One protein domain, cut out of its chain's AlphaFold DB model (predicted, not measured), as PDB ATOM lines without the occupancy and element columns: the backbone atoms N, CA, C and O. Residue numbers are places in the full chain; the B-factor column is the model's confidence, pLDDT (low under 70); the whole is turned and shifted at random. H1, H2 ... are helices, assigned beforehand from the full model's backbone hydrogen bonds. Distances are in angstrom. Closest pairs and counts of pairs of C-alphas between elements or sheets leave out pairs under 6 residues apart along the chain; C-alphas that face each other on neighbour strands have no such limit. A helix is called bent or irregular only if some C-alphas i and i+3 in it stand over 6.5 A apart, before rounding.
ATOM      1  N   ASP A  51     140.749 128.720 181.760       78.19
ATOM      2  CA  ASP A  51     140.754 128.469 180.313       78.19
ATOM      3  C   ASP A  51     141.798 127.405 179.925       78.19
ATOM      4  O   ASP A  51     141.506 126.477 179.167       78.19
ATOM      5  N   GLN A  52     142.989 127.446 180.533       78.94
ATOM      6  CA  GLN A  52     144.014 126.420 180.328       78.94
ATOM      7  C   GLN A  52     143.587 125.056 180.901       78.94
ATOM      8  O   GLN A  52     143.846 124.013 180.292       78.94
ATOM      9  N   ARG A  53     142.908 125.032 182.056       76.38
ATOM     10  CA  ARG A  53     142.343 123.795 182.628       76.38
ATOM     11  C   ARG A  53     141.262 123.212 181.731       76.38
ATOM     12  O   ARG A  53     141.253 122.005 181.501       76.38
ATOM     13  N   LEU A  54     140.386 124.056 181.195       80.12
ATOM     14  CA  LEU A  54     139.339 123.647 180.267       80.12
ATOM     15  C   LEU A  54     139.924 123.071 178.986       80.12
ATOM     16  O   LEU A  54     139.478 122.012 178.545       80.12
ATOM     17  N   GLN A  55     140.974 123.689 178.449       80.19
ATOM     18  CA  GLN A  55     141.691 123.154 177.297       80.19
ATOM     19  C   GLN A  55     142.277 121.763 177.591       80.19
ATOM     20  O   GLN A  55     142.102 120.837 176.797       80.19
ATOM     21  N   ARG A  56     142.906 121.571 178.759       74.69
ATOM     22  CA  ARG A  56     143.416 120.254 179.183       74.69
ATOM     23  C   ARG A  56     142.293 119.231 179.352       74.69
ATOM     24  O   ARG A  56     142.415 118.106 178.881       74.69
ATOM     25  N   LEU A  57     141.169 119.611 179.957       77.38
ATOM     26  CA  LEU A  57     140.004 118.732 180.086       77.38
ATOM     27  C   LEU A  57     139.415 118.348 178.730       77.38
ATOM     28  O   LEU A  57     139.020 117.199 178.530       77.38
ATOM     29  N   GLN A  58     139.390 119.281 177.782       82.75
ATOM     30  CA  GLN A  58     138.964 119.011 176.416       82.75
ATOM     31  C   GLN A  58     139.901 118.007 175.733       82.75
ATOM     32  O   GLN A  58     139.414 117.082 175.080       82.75
ATOM     33  N   GLN A  59     141.217 118.114 175.947       76.94
ATOM     34  CA  GLN A  59     142.179 117.097 175.506       76.94
ATOM     35  C   GLN A  59     141.906 115.734 176.160       76.94
ATOM     36  O   GLN A  59     141.876 114.723 175.455       76.94
ATOM     37  N   CYS A  60     141.599 115.685 177.462       74.75
ATOM     38  CA  CYS A  60     141.249 114.421 178.117       74.75
ATOM     39  C   CYS A  60     139.954 113.802 177.536       74.75
ATOM     40  O   CYS A  60     139.876 112.585 177.393       74.75
ATOM     41  N   ARG A  61     138.954 114.609 177.138       80.75
ATOM     42  CA  ARG A  61     137.733 114.122 176.449       80.75
ATOM     43  C   ARG A  61     138.013 113.570 175.049       80.75
ATOM     44  O   ARG A  61     137.286 112.701 174.571       80.75
ATOM     45  N   ILE A  62     139.016 114.100 174.347       78.56
ATOM     46  CA  ILE A  62     139.453 113.544 173.056       78.56
ATOM     47  C   ILE A  62     140.048 112.155 173.284       78.56
ATOM     48  O   ILE A  62     139.632 111.208 172.623       78.56
ATOM     49  N   LEU A  63     140.946 112.025 174.262       72.88
ATOM     50  CA  LEU A  63     141.555 110.743 174.615       72.88
ATOM     51  C   LEU A  63     140.505 109.699 175.036       72.88
ATOM     52  O   LEU A  63     140.562 108.556 174.595       72.88
ATOM     53  N   GLU A  64     139.497 110.102 175.812       73.75
ATOM     54  CA  GLU A  64     138.383 109.231 176.206       73.75
ATOM     55  C   GLU A  64     137.553 108.736 175.013       73.75
ATOM     56  O   GLU A  64     137.179 107.567 174.967       73.75
ATOM     57  N   ARG A  65     137.305 109.586 174.008       79.75
ATOM     58  CA  ARG A  65     136.628 109.157 172.773       79.75
ATOM     59  C   ARG A  65     137.467 108.164 171.978       79.75
ATOM     60  O   ARG A  65     136.922 107.183 171.478       79.75
ATOM     61  N   THR A  66     138.775 108.395 171.879       71.25
ATOM     62  CA  THR A  66     139.705 107.455 171.234       71.25
ATOM     63  C   THR A  66     139.674 106.095 171.928       71.25
ATOM     64  O   THR A  66     139.562 105.064 171.268       71.25
ATOM     65  N   LEU A  67     139.685 106.098 173.260       67.94
ATOM     66  CA  LEU A  67     139.563 104.897 174.081       67.94
ATOM     67  C   LEU A  67     138.246 104.162 173.889       67.94
ATOM     68  O   LEU A  67     138.234 102.939 173.761       67.94
ATOM     69  N   GLN A  68     137.137 104.897 173.872       76.44
ATOM     70  CA  GLN A  68     135.826 104.305 173.653       76.44
ATOM     71  C   GLN A  68     135.762 103.640 172.276       76.44
ATOM     72  O   GLN A  68     135.355 102.490 172.178       76.44
ATOM     73  N   ALA A  69     136.274 104.300 171.234       71.69
ATOM     74  CA  ALA A  69     136.363 103.710 169.903       71.69
ATOM     75  C   ALA A  69     137.255 102.454 169.869       71.69
ATOM     76  O   ALA A  69     136.956 101.508 169.140       71.69
ATOM     77  N   CYS A  70     138.335 102.424 170.654       64.75
ATOM     78  CA  CYS A  70     139.182 101.241 170.810       64.75
ATOM     79  C   CYS A  70     138.405 100.080 171.457       64.75
ATOM     80  O   CYS A  70     138.388  98.969 170.926       64.75
ATOM     81  N   ARG A  71     137.667 100.357 172.540       66.88
ATOM     82  CA  ARG A  71     136.799  99.375 173.211       66.88
ATOM     83  C   ARG A  71     135.708  98.845 172.298       66.88
ATOM     84  O   ARG A  71     135.539  97.636 172.221       66.88
ATOM     85  N   ASP A  72     135.006  99.721 171.591       73.56
ATOM     86  CA  ASP A  72     133.919  99.325 170.695       73.56
ATOM     87  C   ASP A  72     134.446  98.396 169.588       73.56
ATOM     88  O   ASP A  72     133.830  97.374 169.281       73.56
ATOM     89  N   ARG A  73     135.642  98.685 169.054       66.12
ATOM     90  CA  ARG A  73     136.334  97.803 168.100       66.12
ATOM     91  C   ARG A  73     136.699  96.457 168.721       66.12
ATOM     92  O   ARG A  73     136.458  95.430 168.091       66.12
ATOM     93  N   ASN A  74     137.213  96.447 169.947       57.22
ATOM     94  CA  ASN A  74     137.577  95.211 170.641       57.22
ATOM     95  C   ASN A  74     136.359  94.365 171.047       57.22
ATOM     96  O   ASN A  74     136.434  93.143 170.975       57.22
ATOM     97  N   VAL A  75     135.222  94.980 171.384       64.12
ATOM     98  CA  VAL A  75     133.947  94.284 171.648       64.12
ATOM     99  C   VAL A  75     133.333  93.730 170.360       64.12
ATOM    100  O   VAL A  75     132.746  92.653 170.375       64.12
ATOM    101  N   ASP A 101     144.462  92.902 175.431       51.84
ATOM    102  CA  ASP A 101     145.020  94.246 175.210       51.84
ATOM    103  C   ASP A 101     145.356  95.081 176.467       51.84
ATOM    104  O   ASP A 101     144.663  96.032 176.838       51.84
ATOM    105  N   ASP A 102     146.548  94.828 177.025       52.53
ATOM    106  CA  ASP A 102     147.289  95.717 177.943       52.53
ATOM    107  C   ASP A 102     147.312  97.193 177.503       52.53
ATOM    108  O   ASP A 102     147.451  98.103 178.329       52.53
ATOM    109  N   SER A 103     147.200  97.448 176.197       53.28
ATOM    110  CA  SER A 103     147.147  98.792 175.619       53.28
ATOM    111  C   SER A 103     145.936  99.581 176.133       53.28
ATOM    112  O   SER A 103     146.101 100.713 176.588       53.28
ATOM    113  N   CYS A 104     144.753  98.963 176.198       52.22
ATOM    114  CA  CYS A 104     143.521  99.627 176.631       52.22
ATOM    115  C   CYS A 104     143.538 100.013 178.120       52.22
ATOM    116  O   CYS A 104     142.976 101.042 178.507       52.22
ATOM    117  N   GLN A 105     144.180  99.211 178.978       56.06
ATOM    118  CA  GLN A 105     144.276  99.514 180.412       56.06
ATOM    119  C   GLN A 105     145.233 100.681 180.686       56.06
ATOM    120  O   GLN A 105     144.908 101.585 181.461       56.06
ATOM    121  N   ARG A 106     146.394 100.711 180.015       59.34
ATOM    122  CA  ARG A 106     147.353 101.827 180.133       59.34
ATOM    123  C   ARG A 106     146.742 103.143 179.673       59.34
ATOM    124  O   ARG A 106     146.948 104.178 180.309       59.34
ATOM    125  N   GLU A 107     145.968 103.100 178.597       58.78
ATOM    126  CA  GLU A 107     145.276 104.270 178.069       58.78
ATOM    127  C   GLU A 107     144.176 104.769 179.032       58.78
ATOM    128  O   GLU A 107     144.012 105.974 179.223       58.78
ATOM    129  N   LEU A 108     143.473 103.879 179.743       60.94
ATOM    130  CA  LEU A 108     142.520 104.298 180.777       60.94
ATOM    131  C   LEU A 108     143.217 105.012 181.948       60.94
ATOM    132  O   LEU A 108     142.745 106.057 182.406       60.94
ATOM    133  N   HIS A 109     144.351 104.486 182.416       65.25
ATOM    134  CA  HIS A 109     145.141 105.127 183.473       65.25
ATOM    135  C   HIS A 109     145.661 106.504 183.051       65.25
ATOM    136  O   HIS A 109     145.653 107.437 183.861       65.25
ATOM    137  N   SER A 110     146.047 106.673 181.783       66.00
ATOM    138  CA  SER A 110     146.502 107.969 181.277       66.00
ATOM    139  C   SER A 110     145.370 109.003 181.203       66.00
ATOM    140  O   SER A 110     145.610 110.171 181.514       66.00
ATOM    141  N   VAL A 111     144.119 108.603 180.928       67.88
ATOM    142  CA  VAL A 111     142.951 109.503 181.049       67.88
ATOM    143  C   VAL A 111     142.718 109.944 182.488       67.88
ATOM    144  O   VAL A 111     142.485 111.131 182.731       67.88
ATOM    145  N   TRP A 112     142.791 109.027 183.452       69.06
ATOM    146  CA  TRP A 112     142.615 109.370 184.866       69.06
ATOM    147  C   TRP A 112     143.712 110.305 185.370       69.06
ATOM    148  O   TRP A 112     143.408 111.302 186.029       69.06
ATOM    149  N   ALA A 113     144.964 110.058 184.986       73.12
ATOM    150  CA  ALA A 113     146.073 110.959 185.280       73.12
ATOM    151  C   ALA A 113     145.883 112.335 184.613       73.12
ATOM    152  O   ALA A 113     146.044 113.362 185.273       73.12
ATOM    153  N   CYS A 114     145.462 112.372 183.342       72.50
ATOM    154  CA  CYS A 114     145.150 113.606 182.608       72.50
ATOM    155  C   CYS A 114     144.080 114.432 183.334       72.50
ATOM    156  O   CYS A 114     144.273 115.625 183.587       72.50
ATOM    157  N   ARG A 115     142.974 113.788 183.731       73.12
ATOM    158  CA  ARG A 115     141.883 114.425 184.481       73.12
ATOM    159  C   ARG A 115     142.351 114.913 185.843       73.12
ATOM    160  O   ARG A 115     142.071 116.055 186.194       73.12
ATOM    161  N   GLY A 116     143.097 114.092 186.577       76.38
ATOM    162  CA  GLY A 116     143.650 114.467 187.873       76.38
ATOM    163  C   GLY A 116     144.540 115.704 187.779       76.38
ATOM    164  O   GLY A 116     144.354 116.649 188.537       76.38
ATOM    165  N   VAL A 117     145.438 115.772 186.793       78.06
ATOM    166  CA  VAL A 117     146.286 116.954 186.572       78.06
ATOM    167  C   VAL A 117     145.463 118.172 186.137       78.06
ATOM    168  O   VAL A 117     145.667 119.267 186.667       78.06
ATOM    169  N   GLY A 118     144.519 118.007 185.207       73.94
ATOM    170  CA  GLY A 118     143.648 119.090 184.733       73.94
ATOM    171  C   GLY A 118     142.753 119.683 185.828       73.94
ATOM    172  O   GLY A 118     142.440 120.872 185.793       73.94
ATOM    173  N   LEU A 119     142.403 118.873 186.828       79.88
ATOM    174  CA  LEU A 119     141.545 119.238 187.957       79.88
ATOM    175  C   LEU A 119     142.322 119.497 189.250       79.88
ATOM    176  O   LEU A 119     141.719 119.535 190.311       79.88
ATOM    177  N   GLN A 120     143.640 119.702 189.186       84.75
ATOM    178  CA  GLN A 120     144.494 119.989 190.351       84.75
ATOM    179  C   GLN A 120     144.559 118.894 191.429       84.75
ATOM    180  O   GLN A 120     144.980 119.155 192.550       84.75
ATOM    181  N   CYS A 121     144.244 117.653 191.086       82.88
ATOM    182  CA  CYS A 121     144.426 116.475 191.939       82.88
ATOM    183  C   CYS A 121     145.810 115.829 191.749       82.88
ATOM    184  O   CYS A 121     145.994 114.638 191.995       82.88
ATOM    185  N   GLY A 122     146.794 116.592 191.259       81.50
ATOM    186  CA  GLY A 122     148.114 116.078 190.885       81.50
ATOM    187  C   GLY A 122     148.876 115.448 192.053       81.50
ATOM    188  O   GLY A 122     149.538 114.433 191.863       81.50
ATOM    189  N   SER A 123     148.732 115.990 193.266       85.38
ATOM    190  CA  SER A 123     149.341 115.426 194.477       85.38
ATOM    191  C   SER A 123     148.852 114.013 194.782       85.38
ATOM    192  O   SER A 123     149.643 113.183 195.215       85.38
ATOM    193  N   ASP A 124     147.577 113.720 194.525       81.44
ATOM    194  CA  ASP A 124     147.000 112.397 194.775       81.44
ATOM    195  C   ASP A 124     147.318 111.426 193.625       81.44
ATOM    196  O   ASP A 124     147.577 110.247 193.855       81.44
ATOM    197  N   VAL A 125     147.427 111.935 192.391       78.06
ATOM    198  CA  VAL A 125     147.908 111.154 191.234       78.06
ATOM    199  C   VAL A 125     149.359 110.692 191.421       78.06
ATOM    200  O   VAL A 125     149.708 109.590 191.003       78.06
ATOM    201  N   VAL A 126     150.214 111.485 192.077       83.00
ATOM    202  CA  VAL A 126     151.593 111.060 192.388       83.00
ATOM    203  C   VAL A 126     151.603 109.844 193.319       83.00
ATOM    204  O   VAL A 126     152.420 108.949 193.124       83.00
ATOM    205  N   LYS A 127     150.668 109.754 194.272       80.94
ATOM    206  CA  LYS A 127     150.571 108.613 195.201       80.94
ATOM    207  C   LYS A 127     150.154 107.330 194.483       80.94
ATOM    208  O   LYS A 127     150.699 106.265 194.752       80.94
ATOM    209  N   LEU A 128     149.279 107.459 193.484       73.44
ATOM    210  CA  LEU A 128     148.900 106.367 192.584       73.44
ATOM    211  C   LEU A 128     150.076 105.786 191.790       73.44
ATOM    212  O   LEU A 128     150.013 104.628 191.390       73.44
ATOM    213  N   ARG A 129     151.155 106.547 191.563       77.75
ATOM    214  CA  ARG A 129     152.333 106.054 190.832       77.75
ATOM    215  C   ARG A 129     152.939 104.816 191.492       77.75
ATOM    216  O   ARG A 129     153.328 103.898 190.777       77.75
ATOM    217  N   HIS A 130     152.991 104.787 192.823       72.75
ATOM    218  CA  HIS A 130     153.565 103.671 193.577       72.75
ATOM    219  C   HIS A 130     152.791 102.370 193.332       72.75
ATOM    220  O   HIS A 130     153.398 101.345 193.053       72.75
ATOM    221  N   CYS A 131     151.461 102.455 193.241       70.88
ATOM    222  CA  CYS A 131     150.597 101.320 192.916       70.88
ATOM    223  C   CYS A 131     150.830 100.715 191.528       70.88
ATOM    224  O   CYS A 131     150.510  99.552 191.305       70.88
ATOM    225  N   PHE A 132     151.354 101.491 190.576       67.50
ATOM    226  CA  PHE A 132     151.633 101.008 189.221       67.50
ATOM    227  C   PHE A 132     153.087 100.573 189.024       67.50
ATOM    228  O   PHE A 132     153.372  99.834 188.084       67.50
ATOM    229  N   GLN A 133     154.008 101.024 189.881       66.69
ATOM    230  CA  GLN A 133     155.417 100.633 189.810       66.69
ATOM    231  C   GLN A 133     155.630  99.174 190.221       66.69
ATOM    232  O   GLN A 133     156.450  98.499 189.611       66.69
ATOM    233  N   GLU A 134     154.855  98.670 191.181       55.12
ATOM    234  CA  GLU A 134     155.005  97.299 191.693       55.12
ATOM    235  C   GLU A 134     154.459  96.231 190.732       55.12
ATOM    236  O   GLU A 134     154.964  95.113 190.679       55.12
ATOM    237  N   VAL A 135     153.486  96.582 189.886       55.75
ATOM    238  CA  VAL A 135     152.862  95.638 188.939       55.75
ATOM    239  C   VAL A 135     153.691  95.468 187.654       55.75
ATOM    240  O   VAL A 135     153.558  94.476 186.945       55.75
ATOM    241  N   GLY A 136     154.552  96.436 187.327       52.25
ATOM    242  CA  GLY A 136     155.092  96.605 185.975       52.25
ATOM    243  C   GLY A 136     156.473  96.017 185.683       52.25
ATOM    244  O   GLY A 136     156.974  96.254 184.584       52.25
ATOM    245  N   SER A 137     157.148  95.326 186.607       50.38
ATOM    246  CA  SER A 137     158.536  94.883 186.342       50.38
ATOM    247  C   SER A 137     158.907  93.492 186.856       50.38
ATOM    248  O   SER A 137     159.579  92.781 186.119       50.38
ATOM    249  N   LEU A 155     147.929  91.225 200.065       60.28
ATOM    250  CA  LEU A 155     146.549  91.683 200.283       60.28
ATOM    251  C   LEU A 155     146.498  93.089 200.891       60.28
ATOM    252  O   LEU A 155     145.586  93.857 200.570       60.28
ATOM    253  N   ASN A 156     147.475  93.432 201.732       64.38
ATOM    254  CA  ASN A 156     147.547  94.731 202.391       64.38
ATOM    255  C   ASN A 156     147.918  95.843 201.392       64.38
ATOM    256  O   ASN A 156     147.254  96.877 201.340       64.38
ATOM    257  N   GLU A 157     148.886  95.596 200.508       64.19
ATOM    258  CA  GLU A 157     149.275  96.533 199.437       64.19
ATOM    259  C   GLU A 157     148.118  96.816 198.464       64.19
ATOM    260  O   GLU A 157     147.849  97.961 198.084       64.19
ATOM    261  N   ARG A 158     147.337  95.781 198.125       64.00
ATOM    262  CA  ARG A 158     146.165  95.926 197.250       64.00
ATOM    263  C   ARG A 158     145.066  96.786 197.881       64.00
ATOM    264  O   ARG A 158     144.391  97.527 197.163       64.00
ATOM    265  N   ALA A 159     144.893  96.702 199.201       68.00
ATOM    266  CA  ALA A 159     143.953  97.538 199.943       68.00
ATOM    267  C   ALA A 159     144.394  99.012 199.958       68.00
ATOM    268  O   ALA A 159     143.576  99.895 199.690       68.00
ATOM    269  N   VAL A 160     145.693  99.266 200.159       76.31
ATOM    270  CA  VAL A 160     146.284 100.616 200.124       76.31
ATOM    271  C   VAL A 160     146.062 101.276 198.760       76.31
ATOM    272  O   VAL A 160     145.661 102.439 198.680       76.31
ATOM    273  N   CYS A 161     146.235 100.533 197.667       74.62
ATOM    274  CA  CYS A 161     146.007 101.074 196.329       74.62
ATOM    275  C   CYS A 161     144.544 101.411 196.036       74.62
ATOM    276  O   CYS A 161     144.274 102.442 195.413       74.62
ATOM    277  N   GLY A 162     143.605 100.593 196.518       74.75
ATOM    278  CA  GLY A 162     142.176 100.892 196.413       74.75
ATOM    279  C   GLY A 162     141.798 102.197 197.120       74.75
ATOM    280  O   GLY A 162     141.026 102.994 196.582       74.75
ATOM    281  N   GLU A 163     142.388 102.467 198.287       79.38
ATOM    282  CA  GLU A 163     142.152 103.712 199.020       79.38
ATOM    283  C   GLU A 163     142.662 104.940 198.250       79.38
ATOM    284  O   GLU A 163     141.925 105.912 198.071       79.38
ATOM    285  N   TRP A 164     143.888 104.892 197.719       79.19
ATOM    286  CA  TRP A 164     144.438 106.006 196.934       79.19
ATOM    287  C   TRP A 164     143.622 106.299 195.673       79.19
ATOM    288  O   TRP A 164     143.385 107.463 195.342       79.19
ATOM    289  N   GLN A 165     143.143 105.261 194.986       76.56
ATOM    290  CA  GLN A 165     142.254 105.415 193.829       76.56
ATOM    291  C   GLN A 165     140.959 106.117 194.211       76.56
ATOM    292  O   GLN A 165     140.519 107.035 193.514       76.56
ATOM    293  N   TYR A 166     140.367 105.707 195.332       77.94
ATOM    294  CA  TYR A 166     139.153 106.317 195.847       77.94
ATOM    295  C   TYR A 166     139.364 107.801 196.172       77.94
ATOM    296  O   TYR A 166     138.575 108.642 195.737       77.94
ATOM    297  N   GLN A 167     140.464 108.146 196.849       80.00
ATOM    298  CA  GLN A 167     140.804 109.534 197.178       80.00
ATOM    299  C   GLN A 167     140.999 110.402 195.921       80.00
ATOM    300  O   GLN A 167     140.430 111.494 195.828       80.00
ATOM    301  N   VAL A 168     141.731 109.907 194.915       78.00
ATOM    302  CA  VAL A 168     141.904 110.603 193.624       78.00
ATOM    303  C   VAL A 168     140.559 110.798 192.926       78.00
ATOM    304  O   VAL A 168     140.268 111.895 192.442       78.00
ATOM    305  N   GLY A 169     139.719 109.760 192.914       76.38
ATOM    306  CA  GLY A 169     138.371 109.816 192.355       76.38
ATOM    307  C   GLY A 169     137.507 110.884 193.028       76.38
ATOM    308  O   GLY A 169     136.876 111.687 192.339       76.38
ATOM    309  N   GLN A 170     137.534 110.957 194.361       79.69
ATOM    310  CA  GLN A 170     136.824 111.990 195.117       79.69
ATOM    311  C   GLN A 170     137.329 113.406 194.809       79.69
ATOM    312  O   GLN A 170     136.518 114.326 194.673       79.69
ATOM    313  N   CYS A 171     138.647 113.603 194.710       81.50
ATOM    314  CA  CYS A 171     139.218 114.902 194.351       81.50
ATOM    315  C   CYS A 171     138.756 115.336 192.952       81.50
ATOM    316  O   CYS A 171     138.229 116.438 192.780       81.50
ATOM    317  N   VAL A 172     138.889 114.441 191.966       77.00
ATOM    318  CA  VAL A 172     138.493 114.688 190.572       77.00
ATOM    319  C   VAL A 172     137.012 115.041 190.483       77.00
ATOM    320  O   VAL A 172     136.668 116.048 189.868       77.00
ATOM    321  N   ALA A 173     136.135 114.267 191.128       73.00
ATOM    322  CA  ALA A 173     134.694 114.512 191.102       73.00
ATOM    323  C   ALA A 173     134.327 115.888 191.683       73.00
ATOM    324  O   ALA A 173     133.562 116.640 191.076       73.00
ATOM    325  N   ARG A 174     134.917 116.245 192.829       83.25
ATOM    326  CA  ARG A 174     134.679 117.530 193.501       83.25
ATOM    327  C   ARG A 174     135.129 118.714 192.647       83.25
ATOM    328  O   ARG A 174     134.352 119.639 192.425       83.25
ATOM    329  N   ASN A 175     136.357 118.663 192.137       76.00
ATOM    330  CA  ASN A 175     136.941 119.770 191.382       76.00
ATOM    331  C   ASN A 175     136.299 119.909 189.992       76.00
ATOM    332  O   ASN A 175     136.189 121.023 189.478       76.00
ATOM    333  N   ALA A 176     135.828 118.806 189.398       74.62
ATOM    334  CA  ALA A 176     135.019 118.846 188.182       74.62
ATOM    335  C   ALA A 176     133.681 119.561 188.426       74.62
ATOM    336  O   ALA A 176     133.346 120.483 187.684       74.62
ATOM    337  N   ALA A 177     132.961 119.201 189.495       77.31
ATOM    338  CA  ALA A 177     131.697 119.846 189.849       77.31
ATOM    339  C   ALA A 177     131.868 121.350 190.141       77.31
ATOM    340  O   ALA A 177     131.071 122.166 189.675       77.31
ATOM    341  N   GLU A 178     132.930 121.739 190.857       82.50
ATOM    342  CA  GLU A 178     133.237 123.154 191.111       82.50
ATOM    343  C   GLU A 178     133.542 123.914 189.811       82.50
ATOM    344  O   GLU A 178     133.082 125.043 189.617       82.50
ATOM    345  N   LEU A 179     134.304 123.310 188.897       76.44
ATOM    346  CA  LEU A 179     134.601 123.922 187.606       76.44
ATOM    347  C   LEU A 179     133.334 124.108 186.763       76.44
ATOM    348  O   LEU A 179     133.131 125.194 186.220       76.44
ATOM    349  N   GLU A 180     132.462 123.102 186.695       78.69
ATOM    350  CA  GLU A 180     131.180 123.205 185.991       78.69
ATOM    351  C   GLU A 180     130.291 124.311 186.572       78.69
ATOM    352  O   GLU A 180     129.685 125.077 185.819       78.69
ATOM    353  N   ALA A 181     130.239 124.448 187.900       86.69
ATOM    354  CA  ALA A 181     129.498 125.526 188.549       86.69
ATOM    355  C   ALA A 181     130.033 126.908 188.138       86.69
ATOM    356  O   ALA A 181     129.253 127.788 187.765       86.69
ATOM    357  N   ARG A 182     131.363 127.089 188.120       84.56
ATOM    358  CA  ARG A 182     132.000 128.341 187.669       84.56
ATOM    359  C   ARG A 182     131.720 128.640 186.196       84.56
ATOM    360  O   ARG A 182     131.449 129.788 185.854       84.56
ATOM    361  N   GLN A 183     131.724 127.621 185.336       81.88
ATOM    362  CA  GLN A 183     131.368 127.787 183.925       81.88
ATOM    363  C   GLN A 183     129.925 128.256 183.741       81.88
ATOM    364  O   GLN A 183     129.681 129.165 182.954       81.88
ATOM    365  N   ARG A 184     128.970 127.673 184.477       87.19
ATOM    366  CA  ARG A 184     127.560 128.090 184.404       87.19
ATOM    367  C   ARG A 184     127.390 129.555 184.792       87.19
ATOM    368  O   ARG A 184     126.719 130.284 184.072       87.19
ATOM    369  N   LEU A 185     128.045 129.982 185.873       90.19
ATOM    370  CA  LEU A 185     128.024 131.380 186.312       90.19
ATOM    371  C   LEU A 185     128.609 132.320 185.248       90.19
ATOM    372  O   LEU A 185     128.006 133.345 184.938       90.19
ATOM    373  N   ARG A 186     129.747 131.950 184.643       83.69
ATOM    374  CA  ARG A 186     130.371 132.736 183.567       83.69
ATOM    375  C   ARG A 186     129.450 132.860 182.352       83.69
ATOM    376  O   ARG A 186     129.293 133.958 181.839       83.69
ATOM    377  N   ASN A 187     128.814 131.767 181.934       84.62
ATOM    378  CA  ASN A 187     127.895 131.778 180.796       84.62
ATOM    379  C   ASN A 187     126.669 132.659 181.074       84.62
ATOM    380  O   ASN A 187     126.330 133.491 180.244       84.62
ATOM    381  N   SER A 188     126.076 132.560 182.271       93.44
ATOM    382  CA  SER A 188     124.935 133.410 182.638       93.44
ATOM    383  C   SER A 188     125.274 134.901 182.700       93.44
ATOM    384  O   SER A 188     124.412 135.726 182.425       93.44
ATOM    385  N   ALA A 189     126.517 135.254 183.047       87.88
ATOM    386  CA  ALA A 189     126.961 136.646 183.062       87.88
ATOM    387  C   ALA A 189     127.153 137.206 181.641       87.88
ATOM    388  O   ALA A 189     126.850 138.373 181.399       87.88
ATOM    389  N   SER A 190     127.616 136.375 180.701       85.88
ATOM    390  CA  SER A 190     127.760 136.757 179.291       85.88
ATOM    391  C   SER A 190     126.418 137.006 178.602       85.88
ATOM    392  O   SER A 190     126.354 137.864 177.735       85.88
ATOM    393  N   ASP A 191     125.353 136.299 178.991       84.75
ATOM    394  CA  ASP A 191     124.017 136.461 178.390       84.75
ATOM    395  C   ASP A 191     123.316 137.767 178.814       84.75
ATOM    396  O   ASP A 191     122.332 138.182 178.202       84.75
ATOM    397  N   THR A 192     123.801 138.411 179.881       83.94
ATOM    398  CA  THR A 192     123.245 139.667 180.411       83.94
ATOM    399  C   THR A 192     123.952 140.933 179.919       83.94
ATOM    400  O   THR A 192     123.495 142.028 180.250       83.94
ATOM    401  N   ALA A 193     125.054 140.795 179.176       64.75
ATOM    402  CA  ALA A 193     125.868 141.899 178.662       64.75
ATOM    403  C   ALA A 193     125.597 142.149 177.173       64.75
ATOM    404  O   ALA A 193     125.546 143.341 176.792       64.75
TER     405      ALA A 193
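Overview. This is residues 51 to 75, 101 to 137 and 155 to 193 of the 193 residues of the protein "Predicted protein" of Phaeodactylum tricornutum (strain CCAP 1055/1) (UniProt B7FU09). The long helix H4 packs slantwise across one side of a loose row of three shorter helices, H1, H2 and H3, which lie side by side with H2 in the middle and run alternately opposite ways. H4 crosses near the end of H2, packs on H3, and sticks out with residues 184 to 190, followed by 191 to 193. The printed part has 101 residues with four named helices, H1 to H4 in chain order, and no named strand: all helix. It is loose, with a radius of gyration of the C-alphas of 16.4 A, and elongated, spanning 57 by 33 by 20 A.

Along the chain. H4, residues 155 to 190, measures 53.2 A and ends at C-alpha 190 (127.760, 136.757, 179.291). H3 is residues 122 to 133, 17.1 A; it is neither bent nor irregular, but only just: C-alphas 127 and 130 are 6.0 A apart. H2 is residues 102 to 118, 24.6 A. H1, residues 51 to 75, measures 35.9 A and begins at C-alpha 51 (140.754, 128.469, 180.313).

Arrangement. H4 touches H3 with residues 161 to 168 alone, closest at the C-alphas of Asp 124 and Val 168, 5.5 A, at a shallow tilt of 32 degrees, opposite ways. The hub, H2, touches the three other helices. It touches H4 at a steep tilt of 51 degrees, closest at the C-alphas of Gly 116 and Val 172, 5.8 A. H2 and H3 form a helical hairpin at 21 degrees; the C-alphas of Gly 116 and Gly 122 are closest, 5.6 A. H1 touches H2 at 17 degrees, opposite ways, closest at the C-alphas of Arg 53 and Gly 118, 5.3 A. H1 is near H4 and apart from H3. Every O i to N i+4 pair is within hydrogen-bond range in H1, H2 and H4; in H3 4 of 8 are.

Size, cuts and confidence. The C-alphas of Leu 155 and Ala 193 are farthest apart, 58.5 A. Residues 76 to 100 and 138 to 154 are not printed, with gaps of 11.6 A and 18.7 A between C-alphas. The link from H2 to H3 is tight. The mean pLDDT of the printed part is 73.7; 30 residues are under 70, among them 101 to 112.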